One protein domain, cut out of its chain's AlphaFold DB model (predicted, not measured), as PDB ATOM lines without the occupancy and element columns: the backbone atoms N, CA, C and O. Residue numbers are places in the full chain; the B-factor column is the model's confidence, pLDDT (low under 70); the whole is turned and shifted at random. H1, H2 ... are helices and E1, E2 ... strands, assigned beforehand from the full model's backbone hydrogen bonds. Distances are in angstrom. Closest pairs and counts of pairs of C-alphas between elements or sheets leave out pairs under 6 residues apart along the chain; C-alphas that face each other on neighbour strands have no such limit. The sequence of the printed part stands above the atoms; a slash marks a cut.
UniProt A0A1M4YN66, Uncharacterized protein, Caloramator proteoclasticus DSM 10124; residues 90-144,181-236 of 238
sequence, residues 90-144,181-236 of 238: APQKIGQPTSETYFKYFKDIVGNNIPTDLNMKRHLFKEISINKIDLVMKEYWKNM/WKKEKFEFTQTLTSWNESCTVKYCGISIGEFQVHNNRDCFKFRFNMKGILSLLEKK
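What this domain is: This is residues 90 to 144 and 181 to 236 of the 238 residues of an uncharacterized protein of Caloramator proteoclasticus DSM 10124 (UniProt A0A1M4YN66). A strongly twisted sheet of four antiparallel strands has two helices over one face, H3 along its strands and H4 across them. The short helices H1 and H2 sit beside H3, with H2 off the sheet, and H5 follows directly on E4 and packs on E3. The printed part has 111 residues, with five named helices and four named strands in the order H1 H2 H3 H4 E1 E2 E3 E4 H5; the sheet's order is E1 E2 E3 E4, and the class is mixed, helices and strands. The whole is compact, with a radius of gyration of the C-alphas of 13.4 A, and its outline is elongated, 43 by 27 by 24 A.

How they stand to each other: Start at Ala 90 and read on to H1, residues 99 to 105, which only grazes the sheet with residues 99 to 102. H2, residues 107 to 110, is close to H1 but not clearly touching; the closest C-alphas, of Phe 103 and Val 110, are 7.1 A apart. H3, residues 118 to 131, only just touches H1, with 3 pairs of C-alphas within 8 A, through its residues 118 to 122 alone; the closest C-alphas, of Ser 99 and Lys 121, are 7.0 A apart. H4, residues 133 to 144, is about perpendicular to H3 at 80 degrees. Past the cut, look for E1, residues 186 to 188, E2, residues 198 to 203, E3, residues 206 to 213, and E4, residues 220 to 225, a meander, each strand the antiparallel neighbour of the one before. In the hairpin E1 and E2, N 187 and O 202 are 3.0 A apart, within hydrogen-bond range; in E2 and E3, also a hairpin, N 201 and O 209 are at 2.9 A; in the hairpin E3 and E4, N 212 and O 221 are at 2.7 A. H3 and H4 lie on the same face, making two layers, helices on one face of a sheet: H3 is over E3 at a height over the sheet of 10.1 A, and H4 over E4 at 9.8 A. H5, residues 226 to 234, is over E3, slantwise to the strands; C-alphas 208 and 228, the closest, are 4.7 A apart. Every O i to N i+4 pair is within hydrogen-bond range in H1, H3, H4 and H5; H2 is too short for one.

Where its parts are: Find C-alpha 99 at (11.890, 109.755, 133.449), where H1 begins. H3 runs 19.6 A from C-alpha 118 at (18.924, 108.406, 130.474), H4 15.8 A, E2 16.7 A, E3 21.7 A and E4 16.5 A; H5 ends at C-alpha 234, (3.547, 130.235, 159.907).

The domain as a whole: The two C-alphas farthest apart, of Thr 116 and Glu 234, are 43.0 A apart. Residues 145 to 180 are not printed, and C-alphas 144 and 181 stand 15.3 A apart across the cut. Of the links that are printed whole, none is long. The mean pLDDT of the printed part is 94.8, and no printed residue is under 70.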
ATOM      1  N   ALA A  90       6.552 112.855 149.410       94.00
ATOM      2  CA  ALA A  90       6.441 112.948 147.958       94.00
ATOM      3  C   ALA A  90       4.984 113.222 147.546       94.00
ATOM      4  O   ALA A  90       4.085 112.571 148.081       94.00
ATOM      5  N   PRO A  91       4.745 114.091 146.550       92.88
ATOM      6  CA  PRO A  91       3.497 114.078 145.790       92.88
ATOM      7  C   PRO A  91       3.305 112.712 145.115       92.88
ATOM      8  O   PRO A  91       4.275 112.152 144.600       92.88
ATOM      9  N   GLN A  92       2.079 112.183 145.094       85.56
ATOM     10  CA  GLN A  92       1.822 110.783 144.723       85.56
ATOM     11  C   GLN A  92       2.292 110.441 143.298       85.56
ATOM     12  O   GLN A  92       3.050 109.495 143.105       85.56
ATOM     13  N   LYS A  93       1.887 111.250 142.309       85.38
ATOM     14  CA  LYS A  93       2.128 110.981 140.878       85.38
ATOM     15  C   LYS A  93       3.510 111.413 140.403       85.38
ATOM     16  O   LYS A  93       4.181 110.701 139.663       85.38
ATOM     17  N   ILE A  94       3.933 112.603 140.822       92.69
ATOM     18  CA  ILE A  94       5.118 113.264 140.263       92.69
ATOM     19  C   ILE A  94       6.297 113.344 141.232       92.69
ATOM     20  O   ILE A  94       7.377 113.772 140.835       92.69
ATOM     21  N   GLY A  95       6.144 112.899 142.482       93.44
ATOM     22  CA  GLY A  95       7.206 112.955 143.486       93.44
ATOM     23  C   GLY A  95       8.254 111.847 143.390       93.44
ATOM     24  O   GLY A  95       9.356 112.026 143.899       93.44
ATOM     25  N   GLN A  96       7.954 110.701 142.771       93.62
ATOM     26  CA  GLN A  96       8.941 109.634 142.516       93.62
ATOM     27  C   GLN A  96       8.828 108.967 141.119       93.62
ATOM     28  O   GLN A  96       9.022 107.754 141.033       93.62
ATOM     29  N   PRO A  97       8.506 109.698 140.034       94.50
ATOM     30  CA  PRO A  97       8.259 109.130 138.713       94.50
ATOM     31  C   PRO A  97       9.520 108.559 138.054       94.50
ATOM     32  O   PRO A  97      10.650 108.943 138.371       94.50
ATOM     33  N   THR A  98       9.300 107.693 137.067       95.19
ATOM     34  CA  THR A  98      10.278 107.394 136.010       95.19
ATOM     35  C   THR A  98      10.523 108.636 135.150       95.19
ATOM     36  O   THR A  98       9.726 109.581 135.161       95.19
ATOM     37  N   SER A  99      11.599 108.649 134.363       95.00
ATOM     38  CA  SER A  99      11.890 109.755 133.449       95.00
ATOM     39  C   SER A  99      10.756 110.000 132.451       95.00
ATOM     40  O   SER A  99      10.390 111.147 132.210       95.00
ATOM     41  N   GLU A 100      10.149 108.937 131.919       93.94
ATOM     42  CA  GLU A 100       9.008 109.024 131.004       93.94
ATOM     43  C   GLU A 100       7.816 109.739 131.648       93.94
ATOM     44  O   GLU A 100       7.314 110.729 131.111       93.94
ATOM     45  N   THR A 101       7.406 109.292 132.838       93.94
ATOM     46  CA  THR A 101       6.300 109.910 133.572       93.94
ATOM     47  C   THR A 101       6.626 111.358 133.927       93.94
ATOM     48  O   THR A 101       5.783 112.233 133.739       93.94
ATOM     49  N   TYR A 102       7.852 111.650 134.372       95.56
ATOM     50  CA  TYR A 102       8.268 113.020 134.666       95.56
ATOM     51  C   TYR A 102       8.103 113.931 133.444       95.56
ATOM     52  O   TYR A 102       7.396 114.934 133.513       95.56
ATOM     53  N   PHE A 103       8.691 113.574 132.301       95.50
ATOM     54  CA  PHE A 103       8.633 114.432 131.117       95.50
ATOM     55  C   PHE A 103       7.237 114.529 130.502       95.50
ATOM     56  O   PHE A 103       6.923 115.543 129.885       95.50
ATOM     57  N   LYS A 104       6.371 113.532 130.721       93.50
ATOM     58  CA  LYS A 104       4.950 113.623 130.369       93.50
ATOM     59  C   LYS A 104       4.229 114.702 131.184       93.50
ATOM     60  O   LYS A 104       3.529 115.521 130.599       93.50
ATOM     61  N   TYR A 105       4.403 114.720 132.507       92.50
ATOM     62  CA  TYR A 105       3.741 115.698 133.385       92.50
ATOM     63  C   TYR A 105       4.341 117.104 133.274       92.50
ATOM     64  O   TYR A 105       3.621 118.090 133.370       92.50
ATOM     65  N   PHE A 106       5.649 117.205 133.044       94.88
ATOM     66  CA  PHE A 106       6.362 118.481 132.961       94.88
ATOM     67  C   PHE A 106       6.553 118.973 131.519       94.88
ATOM     68  O   PHE A 106       7.347 119.884 131.297       94.88
ATOM     69  N   LYS A 107       5.839 118.408 130.534       94.06
ATOM     70  CA  LYS A 107       6.027 118.704 129.103       94.06
ATOM     71  C   LYS A 107       5.982 120.202 128.792       94.06
ATOM     72  O   LYS A 107       6.849 120.692 128.076       94.06
ATOM     73  N   ASP A 108       5.042 120.937 129.378       93.50
ATOM     74  CA  ASP A 108       4.888 122.380 129.135       93.50
ATOM     75  C   ASP A 108       6.051 123.206 129.710       93.50
ATOM     76  O   ASP A 108       6.368 124.287 129.220       93.50
ATOM     77  N   ILE A 109       6.723 122.686 130.741       94.81
ATOM     78  CA  ILE A 109       7.904 123.308 131.351       94.81
ATOM     79  C   ILE A 109       9.166 122.910 130.579       94.81
ATOM     80  O   ILE A 109      10.052 123.739 130.374       94.81
ATOM     81  N   VAL A 110       9.263 121.648 130.162       93.06
ATOM     82  CA  VAL A 110      10.433 121.059 129.494       93.06
ATOM     83  C   VAL A 110      10.531 121.511 128.034       93.06
ATOM     84  O   VAL A 110      11.612 121.878 127.580       93.06
ATOM     85  N   GLY A 111       9.408 121.528 127.317       89.38
ATOM     86  CA  GLY A 111       9.347 121.635 125.862       89.38
ATOM     87  C   GLY A 111       9.418 120.269 125.167       89.38
ATOM     88  O   GLY A 111       9.301 119.217 125.794       89.38
ATOM     89  N   ASN A 112       9.607 120.283 123.844       83.00
ATOM     90  CA  ASN A 112       9.536 119.072 123.009       83.00
ATOM     91  C   ASN A 112      10.874 118.318 122.862       83.00
ATOM     92  O   ASN A 112      10.882 117.185 122.390       83.00
ATOM     93  N   ASN A 113      11.996 118.913 123.273       86.50
ATOM     94  CA  ASN A 113      13.331 118.342 123.071       86.50
ATOM     95  C   ASN A 113      13.751 117.480 124.269       86.50
ATOM     96  O   ASN A 113      14.602 117.873 125.065       86.50
ATOM     97  N   ILE A 114      13.129 116.308 124.406       92.62
ATOM     98  CA  ILE A 114      13.471 115.334 125.448       92.62
ATOM     99  C   ILE A 114      14.461 114.315 124.860       92.62
ATOM    100  O   ILE A 114      14.109 113.622 123.903       92.62
ATOM    101  N   PRO A 115      15.686 114.191 125.401       93.38
ATOM    102  CA  PRO A 115      16.660 113.222 124.910       93.38
ATOM    103  C   PRO A 115      16.193 111.790 125.187       93.38
ATOM    104  O   PRO A 115      15.440 111.541 126.128       93.38
ATOM    105  N   THR A 116      16.663 110.832 124.391       91.62
ATOM    106  CA  THR A 116      16.378 109.404 124.601       91.62
ATOM    107  C   THR A 116      17.267 108.803 125.689       91.62
ATOM    108  O   THR A 116      16.772 108.039 126.520       91.62
ATOM    109  N   ASP A 117      18.544 109.198 125.728       94.38
ATOM    110  CA  ASP A 117      19.534 108.734 126.703       94.38
ATOM    111  C   ASP A 117      19.183 109.143 128.145       94.38
ATOM    112  O   ASP A 117      18.850 110.296 128.435       94.38
ATOM    113  N   LEU A 118      19.299 108.192 129.077       92.44
ATOM    114  CA  LEU A 118      18.924 108.406 130.474       92.44
ATOM    115  C   LEU A 118      19.859 109.393 131.187       92.44
ATOM    116  O   LEU A 118      19.397 110.158 132.032       92.44
ATOM    117  N   ASN A 119      21.152 109.423 130.863       92.94
ATOM    118  CA  ASN A 119      22.079 110.370 131.488       92.94
ATOM    119  C   ASN A 119      21.810 111.804 131.025       92.94
ATOM    120  O   ASN A 119      21.783 112.719 131.851       92.94
ATOM    121  N   MET A 120      21.492 111.997 129.747       94.44
ATOM    122  CA  MET A 120      21.025 113.283 129.231       94.44
ATOM    123  C   MET A 120      19.682 113.690 129.848       94.44
ATOM    124  O   MET A 120      19.517 114.839 130.252       94.44
ATOM    125  N   LYS A 121      18.737 112.755 130.013       95.50
ATOM    126  CA  LYS A 121      17.471 112.998 130.727       95.50
ATOM    127  C   LYS A 121      17.699 113.433 132.177       95.50
ATOM    128  O   LYS A 121      17.047 114.361 132.650       95.50
ATOM    129  N   ARG A 122      18.638 112.798 132.884       95.12
ATOM    130  CA  ARG A 122      19.040 113.179 134.250       95.12
ATOM    131  C   ARG A 122      19.615 114.592 134.287       95.12
ATOM    132  O   ARG A 122      19.275 115.354 135.189       95.12
ATOM    133  N   HIS A 123      20.463 114.939 133.320       95.12
ATOM    134  CA  HIS A 123      21.003 116.290 133.197       95.12
ATOM    135  C   HIS A 123      19.884 117.313 132.971       95.12
ATOM    136  O   HIS A 123      19.789 118.283 133.719       95.12
ATOM    137  N   LEU A 124      18.970 117.035 132.038       96.19
ATOM    138  CA  LEU A 124      17.821 117.892 131.745       96.19
ATOM    139  C   LEU A 124      16.900 118.072 132.962       96.19
ATOM    140  O   LEU A 124      16.452 119.180 133.243       96.19
ATOM    141  N   PHE A 125      16.651 117.009 133.733       96.69
ATOM    142  CA  PHE A 125      15.907 117.100 134.992       96.69
ATOM    143  C   PHE A 125      16.574 118.061 135.989       96.69
ATOM    144  O   PHE A 125      15.889 118.901 136.579       96.69
ATOM    145  N   LYS A 126      17.899 117.965 136.170       97.12
ATOM    146  CA  LYS A 126      18.659 118.863 137.059       97.12
ATOM    147  C   LYS A 126      18.594 120.309 136.569       97.12
ATOM    148  O   LYS A 126      18.321 121.210 137.361       97.12
ATOM    149  N   GLU A 127      18.782 120.509 135.266       96.75
ATOM    150  CA  GLU A 127      18.711 121.815 134.610       96.75
ATOM    151  C   GLU A 127      17.356 122.481 134.840       96.75
ATOM    152  O   GLU A 127      17.295 123.604 135.335       96.75
ATOM    153  N   ILE A 128      16.262 121.771 134.569       96.56
ATOM    154  CA  ILE A 128      14.901 122.288 134.740       96.56
ATOM    155  C   ILE A 128      14.592 122.553 136.213       96.56
ATOM    156  O   ILE A 128      14.027 123.600 136.537       96.56
ATOM    157  N   SER A 129      15.003 121.652 137.110       97.31
ATOM    158  CA  SER A 129      14.779 121.795 138.553       97.31
ATOM    159  C   SER A 129      15.433 123.052 139.130       97.31
ATOM    160  O   SER A 129      14.880 123.639 140.054       97.31
ATOM    161  N   ILE A 130      16.578 123.489 138.591       97.19
ATOM    162  CA  ILE A 130      17.262 124.717 139.026       97.19
ATOM    163  C   ILE A 130      16.767 125.934 138.232       97.19
ATOM    164  O   ILE A 130      16.328 126.931 138.806       97.19
ATOM    165  N   ASN A 131      16.801 125.860 136.902       96.69
ATOM    166  CA  ASN A 131      16.595 127.017 136.033       96.69
ATOM    167  C   ASN A 131      15.120 127.413 135.886       96.69
ATOM    168  O   ASN A 131      14.839 128.561 135.539       96.69
ATOM    169  N   LYS A 132      14.178 126.503 136.151       96.94
ATOM    170  CA  LYS A 132      12.724 126.736 136.056       96.94
ATOM    171  C   LYS A 132      12.010 126.423 137.378       96.94
ATOM    172  O   LYS A 132      10.859 125.992 137.385       96.94
ATOM    173  N   ILE A 133      12.708 126.603 138.502       97.25
ATOM    174  CA  ILE A 133      12.258 126.167 139.830       97.25
ATOM    175  C   ILE A 133      10.894 126.711 140.252       97.25
ATOM    176  O   ILE A 133      10.123 125.991 140.869       97.25
ATOM    177  N   ASP A 134      10.566 127.951 139.919       97.06
ATOM    178  CA  ASP A 134       9.284 128.575 140.237       97.06
ATOM    179  C   ASP A 134       8.110 127.840 139.565       97.06
ATOM    180  O   ASP A 134       7.104 127.546 140.217       97.06
ATOM    181  N   LEU A 135       8.276 127.454 138.295       96.31
ATOM    182  CA  LEU A 135       7.297 126.663 137.545       96.31
ATOM    183  C   LEU A 135       7.242 125.218 138.048       96.31
ATOM    184  O   LEU A 135       6.164 124.669 138.271       96.31
ATOM    185  N   VAL A 136       8.410 124.616 138.273       96.81
ATOM    186  CA  VAL A 136       8.530 123.241 138.769       96.81
ATOM    187  C   VAL A 136       7.891 123.101 140.153       96.81
ATOM    188  O   VAL A 136       7.101 122.189 140.392       96.81
ATOM    189  N   MET A 137       8.182 124.033 141.062       97.25
ATOM    190  CA  MET A 137       7.638 124.055 142.417       97.25
ATOM    191  C   MET A 137       6.127 124.284 142.416       97.25
ATOM    192  O   MET A 137       5.420 123.678 143.219       97.25
ATOM    193  N   LYS A 138       5.610 125.113 141.498       94.81
ATOM    194  CA  LYS A 138       4.164 125.291 141.312       94.81
ATOM    195  C   LYS A 138       3.476 123.968 140.972       94.81
ATOM    196  O   LYS A 138       2.450 123.657 141.575       94.81
ATOM    197  N   GLU A 139       4.044 123.183 140.058       94.81
ATOM    198  CA  GLU A 139       3.465 121.893 139.666       94.81
ATOM    199  C   GLU A 139       3.534 120.872 140.811       94.81
ATOM    200  O   GLU A 139       2.535 120.225 141.135       94.81
ATOM    201  N   TYR A 140       4.668 120.796 141.514       96.12
ATOM    202  CA  TYR A 140       4.783 119.965 142.714       96.12
ATOM    203  C   TYR A 140       3.787 120.348 143.804       96.12
ATOM    204  O   TYR A 140       3.162 119.465 144.390       96.12
ATOM    205  N   TRP A 141       3.610 121.646 144.057       95.00
ATOM    206  CA  TRP A 141       2.659 122.145 145.045       95.00
ATOM    207  C   TRP A 141       1.229 121.734 144.700       95.00
ATOM    208  O   TRP A 141       0.525 121.190 145.549       95.00
ATOM    209  N   LYS A 142       0.824 121.934 143.439       92.25
ATOM    210  CA  LYS A 142      -0.502 121.554 142.940       92.25
ATOM    211  C   LYS A 142      -0.788 120.070 143.172       92.25
ATOM    212  O   LYS A 142      -1.866 119.744 143.643       92.25
ATOM    213  N   ASN A 143       0.177 119.197 142.889       92.19
ATOM    214  CA  ASN A 143       0.014 117.747 143.044       92.19
ATOM    215  C   ASN A 143       0.121 117.272 144.506       92.19
ATOM    216  O   ASN A 143      -0.364 116.194 144.834       92.19
ATOM    217  N   MET A 144       0.780 118.029 145.387       93.69
ATOM    218  CA  MET A 144       0.857 117.703 146.816       93.69
ATOM    219  C   MET A 144      -0.433 118.062 147.556       93.69
ATOM    220  O   MET A 144      -0.874 117.321 148.429       93.69
ATOM    221  N   TRP A 181       5.349 131.702 143.812       95.00
ATOM    222  CA  TRP A 181       6.779 131.451 143.891       95.00
ATOM    223  C   TRP A 181       7.565 132.526 143.136       95.00
ATOM    224  O   TRP A 181       7.288 132.827 141.978       95.00
ATOM    225  N   LYS A 182       8.553 133.102 143.819       96.62
ATOM    226  CA  LYS A 182       9.477 134.097 143.268       96.62
ATOM    227  C   LYS A 182      10.834 133.445 143.080       96.62
ATOM    228  O   LYS A 182      11.400 132.964 144.064       96.62
ATOM    229  N   LYS A 183      11.324 133.387 141.842       96.69
ATOM    230  CA  LYS A 183      12.523 132.622 141.477       96.69
ATOM    231  C   LYS A 183      13.756 133.052 142.281       96.69
ATOM    232  O   LYS A 183      14.512 132.206 142.738       96.69
ATOM    233  N   GLU A 184      13.904 134.347 142.532       97.31
ATOM    234  CA  GLU A 184      15.017 134.954 143.266       97.31
ATOM    235  C   GLU A 184      15.079 134.585 144.756       97.31
ATOM    236  O   GLU A 184      16.104 134.794 145.395       97.31
ATOM    237  N   LYS A 185      13.998 134.036 145.325       98.19
ATOM    238  CA  LYS A 185      13.976 133.587 146.724       98.19
ATOM    239  C   LYS A 185      14.376 132.124 146.898       98.19
ATOM    240  O   LYS A 185      14.425 131.654 148.038       98.19
ATOM    241  N   PHE A 186      14.585 131.394 145.802       98.56
ATOM    242  CA  PHE A 186      15.050 130.018 145.866       98.56
ATOM    243  C   PHE A 186      16.563 129.961 146.013       98.56
ATOM    244  O   PHE A 186      17.301 130.676 145.342       98.56
ATOM    245  N   GLU A 187      17.011 129.036 146.850       98.50
ATOM    246  CA  GLU A 187      18.421 128.696 146.999       98.50
ATOM    247  C   GLU A 187      18.580 127.182 146.900       98.50
ATOM    248  O   GLU A 187      17.699 126.414 147.302       98.50
ATOM    249  N   PHE A 188      19.734 126.746 146.412       98.50
ATOM    250  CA  PHE A 188      20.058 125.336 146.247       98.50
ATOM    251  C   PHE A 188      21.342 125.008 146.989       98.50
ATOM    252  O   PHE A 188      22.272 125.808 147.030       98.50
ATOM    253  N   THR A 189      21.414 123.808 147.558       98.12
ATOM    254  CA  THR A 189      22.662 123.323 148.168       98.12
ATOM    255  C   THR A 189      23.664 122.806 147.141       98.12
ATOM    256  O   THR A 189      24.775 122.457 147.519       98.12
ATOM    257  N   GLN A 190      23.261 122.681 145.874       97.56
ATOM    258  CA  GLN A 190      24.098 122.204 144.779       97.56
ATOM    259  C   GLN A 190      23.900 123.066 143.532       97.56
ATOM    260  O   GLN A 190      22.837 123.654 143.331       97.56
ATOM    261  N   THR A 191      24.914 123.092 142.676       96.12
ATOM    262  CA  THR A 191      24.845 123.613 141.309       96.12
ATOM    263  C   THR A 191      24.639 122.458 140.325       96.12
ATOM    264  O   THR A 191      24.683 121.287 140.702       96.12
ATOM    265  N   LEU A 192      24.469 122.760 139.033       94.62
ATOM    266  CA  LEU A 192      24.413 121.723 137.994       94.62
ATOM    267  C   LEU A 192      25.677 120.856 137.940       94.62
ATOM    268  O   LEU A 192      25.589 119.679 137.602       94.62
ATOM    269  N   THR A 193      26.832 121.422 138.295       93.12
ATOM    270  CA  THR A 193      28.115 120.712 138.291       93.12
ATOM    271  C   THR A 193      28.335 119.888 139.556       93.12
ATOM    272  O   THR A 193      28.920 118.813 139.475       93.12
ATOM    273  N   SER A 194      27.859 120.351 140.717       95.25
ATOM    274  CA  SER A 194      28.080 119.669 141.999       95.25
ATOM    275  C   SER A 194      26.959 118.698 142.391       95.25
ATOM    276  O   SER A 194      27.150 117.838 143.252       95.25
ATOM    277  N   TRP A 195      25.781 118.798 141.767       95.25
ATOM    278  CA  TRP A 195      24.665 117.906 142.057       95.25
ATOM    279  C   TRP A 195      24.951 116.494 141.540       95.25
ATOM    280  O   TRP A 195      24.740 116.197 140.367       95.25
ATOM    281  N   ASN A 196      25.349 115.592 142.440       91.06
ATOM    282  CA  ASN A 196      25.408 114.156 142.169       91.06
ATOM    283  C   ASN A 196      24.013 113.512 142.324       91.06
ATOM    284  O   ASN A 196      23.230 113.507 141.370       91.06
ATOM    285  N   GLU A 197      23.664 113.065 143.535       92.25
ATOM    286  CA  GLU A 197      22.416 112.333 143.794       92.25
ATOM    287  C   GLU A 197      21.304 113.188 144.391       92.25
ATOM    288  O   GLU A 197      20.140 112.945 144.090       92.25
ATOM    289  N   SER A 198      21.608 114.192 145.219       95.94
ATOM    290  CA  SER A 198      20.585 115.022 145.863       95.94
ATOM    291  C   SER A 198      20.911 116.508 145.830       95.94
ATOM    292  O   SER A 198      22.071 116.915 145.845       95.94
ATOM    293  N   CYS A 199      19.856 117.317 145.809       97.94
ATOM    294  CA  CYS A 199      19.928 118.759 145.940       97.94
ATOM    295  C   CYS A 199      18.773 119.234 146.821       97.94
ATOM    296  O   CYS A 199      17.600 119.063 146.481       97.94
ATOM    297  N   THR A 200      19.098 119.832 147.966       98.44
ATOM    298  CA  THR A 200      18.096 120.494 148.801       98.44
ATOM    299  C   THR A 200      17.744 121.831 148.169       98.44
ATOM    300  O   THR A 200      18.631 122.600 147.800       98.44
ATOM    301  N   VAL A 201      16.447 122.104 148.080       98.56
ATOM    302  CA  VAL A 201      15.912 123.403 147.684       98.56
ATOM    303  C   VAL A 201      15.383 124.129 148.914       98.56
ATOM    304  O   VAL A 201      14.668 123.560 149.751       98.56
ATOM    305  N   LYS A 202      15.756 125.399 149.028       98.75
ATOM    306  CA  LYS A 202      15.285 126.322 150.051       98.75
ATOM    307  C   LYS A 202      14.467 127.436 149.416       98.75
ATOM    308  O   LYS A 202      14.643 127.743 148.241       98.75
ATOM    309  N   TYR A 203      13.604 128.050 150.211       98.56
ATOM    310  CA  TYR A 203      12.885 129.266 149.857       98.56
ATOM    311  C   TYR A 203      12.932 130.222 151.048       98.56
ATOM    312  O   TYR A 203      12.608 129.813 152.165       98.56
ATOM    313  N   CYS A 204      13.379 131.462 150.836       97.88
ATOM    314  CA  CYS A 204      13.643 132.422 151.922       97.88
ATOM    315  C   CYS A 204      14.574 131.837 153.013       97.88
ATOM    316  O   CYS A 204      14.260 131.912 154.202       97.88
ATOM    317  N   GLY A 205      15.660 131.159 152.622       98.00
ATOM    318  CA  GLY A 205      16.584 130.489 153.547       98.00
ATOM    319  C   GLY A 205      16.051 129.230 154.257       98.00
ATOM    320  O   GLY A 205      16.809 128.565 154.966       98.00
ATOM    321  N   ILE A 206      14.781 128.845 154.071       98.44
ATOM    322  CA  ILE A 206      14.167 127.669 154.715       98.44
ATOM    323  C   ILE A 206      14.172 126.482 153.755       98.44
ATOM    324  O   ILE A 206      13.642 126.577 152.654       98.44
ATOM    325  N   SER A 207      14.720 125.335 154.166       98.38
ATOM    326  CA  SER A 207      14.689 124.101 153.366       98.38
ATOM    327  C   SER A 207      13.263 123.583 153.186       98.38
ATOM    328  O   SER A 207      12.665 123.097 154.146       98.38
ATOM    329  N   ILE A 208      12.748 123.617 151.958       98.25
ATOM    330  CA  ILE A 208      11.360 123.250 151.627       98.25
ATOM    331  C   ILE A 208      11.226 121.924 150.897       98.25
ATOM    332  O   ILE A 208      10.137 121.360 150.849       98.25
ATOM    333  N   GLY A 209      12.312 121.396 150.344       98.19
ATOM    334  CA  GLY A 209      12.254 120.143 149.615       98.19
ATOM    335  C   GLY A 209      13.618 119.624 149.220       98.19
ATOM    336  O   GLY A 209      14.651 120.246 149.462       98.19
ATOM    337  N   GLU A 210      13.611 118.449 148.614       98.44
ATOM    338  CA  GLU A 210      14.809 117.798 148.116       98.44
ATOM    339  C   GLU A 210      14.508 117.121 146.790       98.44
ATOM    340  O   GLU A 210      13.608 116.280 146.707       98.44
ATOM    341  N   PHE A 211      15.301 117.469 145.785       98.25
ATOM    342  CA  PHE A 211      15.376 116.748 144.530       98.25
ATOM    343  C   PHE A 211      16.415 115.638 144.634       98.25
ATOM    344  O   PHE A 211      17.469 115.822 145.247       98.25
ATOM    345  N   GLN A 212      16.139 114.488 144.026       96.88
ATOM    346  CA  GLN A 212      17.058 113.363 143.975       96.88
ATOM    347  C   GLN A 212      17.025 112.677 142.613       96.88
ATOM    348  O   GLN A 212      15.959 112.444 142.045       96.88
ATOM    349  N   VAL A 213      18.203 112.298 142.134       93.56
ATOM    350  CA  VAL A 213      18.404 111.494 140.932       93.56
ATOM    351  C   VAL A 213      19.113 110.221 141.356       93.56
ATOM    352  O   VAL A 213      20.181 110.275 141.955       93.56
ATOM    353  N   HIS A 214      18.506 109.071 141.071       85.19
ATOM    354  CA  HIS A 214      19.123 107.786 141.382       85.19
ATOM    355  C   HIS A 214      20.051 107.353 140.246       85.19
ATOM    356  O   HIS A 214      19.639 107.314 139.085       85.19
ATOM    357  N   ASN A 215      21.283 106.974 140.581       78.81
ATOM    358  CA  ASN A 215      22.272 106.532 139.592       78.81
ATOM    359  C   ASN A 215      21.944 105.144 139.007       78.81
ATOM    360  O   ASN A 215      22.129 104.914 137.812       78.81
ATOM    361  N   ASN A 216      21.340 104.264 139.811       82.69
ATOM    362  CA  ASN A 216      21.115 102.854 139.453       82.69
ATOM    363  C   ASN A 216      19.679 102.526 139.010       82.69
ATOM    364  O   ASN A 216      19.368 101.373 138.736       82.69
ATOM    365  N   ARG A 217      18.776 103.511 138.983       86.25
ATOM    366  CA  ARG A 217      17.372 103.312 138.589       86.25
ATOM    367  C   ARG A 217      16.811 104.560 137.926       86.25
ATOM    368  O   ARG A 217      17.214 105.671 138.272       86.25
ATOM    369  N   ASP A 218      15.868 104.377 137.007       92.62
ATOM    370  CA  ASP A 218      15.130 105.487 136.408       92.62
ATOM    371  C   ASP A 218      14.087 106.018 137.403       92.62
ATOM    372  O   ASP A 218      12.963 105.526 137.490       92.62
ATOM    373  N   CYS A 219      14.502 106.974 138.234       94.38
ATOM    374  CA  CYS A 219      13.638 107.622 139.210       94.38
ATOM    375  C   CYS A 219      14.103 109.060 139.448       94.38
ATOM    376  O   CYS A 219      15.181 109.290 140.012       94.38
ATOM    377  N   PHE A 220      13.265 110.015 139.054       95.81
ATOM    378  CA  PHE A 220      13.420 111.429 139.375       95.81
ATOM    379  C   PHE A 220      12.531 111.739 140.558       95.81
ATOM    380  O   PHE A 220      11.315 111.609 140.497       95.81
ATOM    381  N   LYS A 221      13.147 112.085 141.681       96.38
ATOM    382  CA  LYS A 221      12.453 112.168 142.957       96.38
ATOM    383  C   LYS A 221      12.441 113.595 143.468       96.38
ATOM    384  O   LYS A 221      13.469 114.258 143.490       96.38
ATOM    385  N   PHE A 222      11.289 114.025 143.956       97.88
ATOM    386  CA  PHE A 222      11.125 115.238 144.728       97.88
ATOM    387  C   PHE A 222      10.267 114.959 145.959       97.88
ATOM    388  O   PHE A 222       9.229 114.297 145.887       97.88
ATOM    389  N   ARG A 223      10.706 115.467 147.109       97.62
ATOM    390  CA  ARG A 223       9.944 115.386 148.357       97.62
ATOM    391  C   ARG A 223       9.928 116.736 149.046       97.62
ATOM    392  O   ARG A 223      10.990 117.304 149.297       97.62
ATOM    393  N   PHE A 224       8.742 117.197 149.420       98.00
ATOM    394  CA  PHE A 224       8.572 118.355 150.281       98.00
ATOM    395  C   PHE A 224       9.088 118.052 151.678       98.00
ATOM    396  O   PHE A 224       8.729 117.036 152.265       98.00
ATOM    397  N   ASN A 225       9.897 118.946 152.235       98.00
ATOM    398  CA  ASN A 225      10.185 118.980 153.659       98.00
ATOM    399  C   ASN A 225       9.000 119.641 154.371       98.00
ATOM    400  O   ASN A 225       8.906 120.870 154.406       98.00
ATOM    401  N   MET A 226       8.112 118.838 154.959       97.19
ATOM    402  CA  MET A 226       6.871 119.349 155.544       97.19
ATOM    403  C   MET A 226       7.124 120.305 156.710       97.19
ATOM    404  O   MET A 226       6.410 121.293 156.841       97.19
ATOM    405  N   LYS A 227       8.196 120.101 157.489       97.00
ATOM    406  CA  LYS A 227       8.612 121.061 158.524       97.00
ATOM    407  C   LYS A 227       8.933 122.437 157.929       97.00
ATOM    408  O   LYS A 227       8.578 123.460 158.504       97.00
ATOM    409  N   GLY A 228       9.602 122.457 156.776       97.56
ATOM    410  CA  GLY A 228       9.918 123.686 156.051       97.56
ATOM    411  C   GLY A 228       8.671 124.370 155.500       97.56
ATOM    412  O   GLY A 228       8.515 125.572 155.682       97.56
ATOM    413  N   ILE A 229       7.760 123.600 154.895       97.06
ATOM    414  CA  ILE A 229       6.487 124.125 154.381       97.06
ATOM    415  C   ILE A 229       5.653 124.761 155.493       97.06
ATOM    416  O   ILE A 229       5.220 125.900 155.342       97.06
ATOM    417  N   LEU A 230       5.494 124.081 156.631       96.12
ATOM    418  CA  LEU A 230       4.786 124.649 157.780       96.12
ATOM    419  C   LEU A 230       5.442 125.938 158.282       96.12
ATOM    420  O   LEU A 230       4.742 126.905 158.560       96.12
ATOM    421  N   SER A 231       6.778 125.984 158.335       97.25
ATOM    422  CA  SER A 231       7.494 127.192 158.758       97.25
ATOM    423  C   SER A 231       7.272 128.371 157.806       97.25
ATOM    424  O   SER A 231       7.174 129.509 158.261       97.25
ATOM    425  N   LEU A 232       7.165 128.126 156.495       96.56
ATOM    426  CA  LEU A 232       6.829 129.184 155.542       96.56
ATOM    427  C   LEU A 232       5.409 129.715 155.742       96.56
ATOM    428  O   LEU A 232       5.222 130.931 155.704       96.56
ATOM    429  N   LEU A 233       4.441 128.826 155.978       93.81
ATOM    430  CA  LEU A 233       3.046 129.196 156.235       93.81
ATOM    431  C   LEU A 233       2.914 130.011 157.525       93.81
ATOM    432  O   LEU A 233       2.311 131.082 157.524       93.81
ATOM    433  N   GLU A 234       3.540 129.551 158.609       95.06
ATOM    434  CA  GLU A 234       3.547 130.235 159.907       95.06
ATOM    435  C   GLU A 234       4.142 131.647 159.800       95.06
ATOM    436  O   GLU A 234       3.585 132.613 160.320       95.06
ATOM    437  N   LYS A 235       5.244 131.785 159.053       96.31
ATOM    438  CA  LYS A 235       5.916 133.070 158.816       96.31
ATOM    439  C   LYS A 235       5.267 133.914 157.713       96.31
ATOM    440  O   LYS A 235       5.785 134.990 157.419       96.31
ATOM    441  N   LYS A 236       4.175 133.446 157.094       93.62
ATOM    442  CA  LYS A 236       3.482 134.108 155.971       93.62
ATOM    443  C   LYS A 236       4.424 134.467 154.817       93.62
ATOM    444  O   LYS A 236       4.345 135.544 154.226       93.62
TER     445      LYS A 236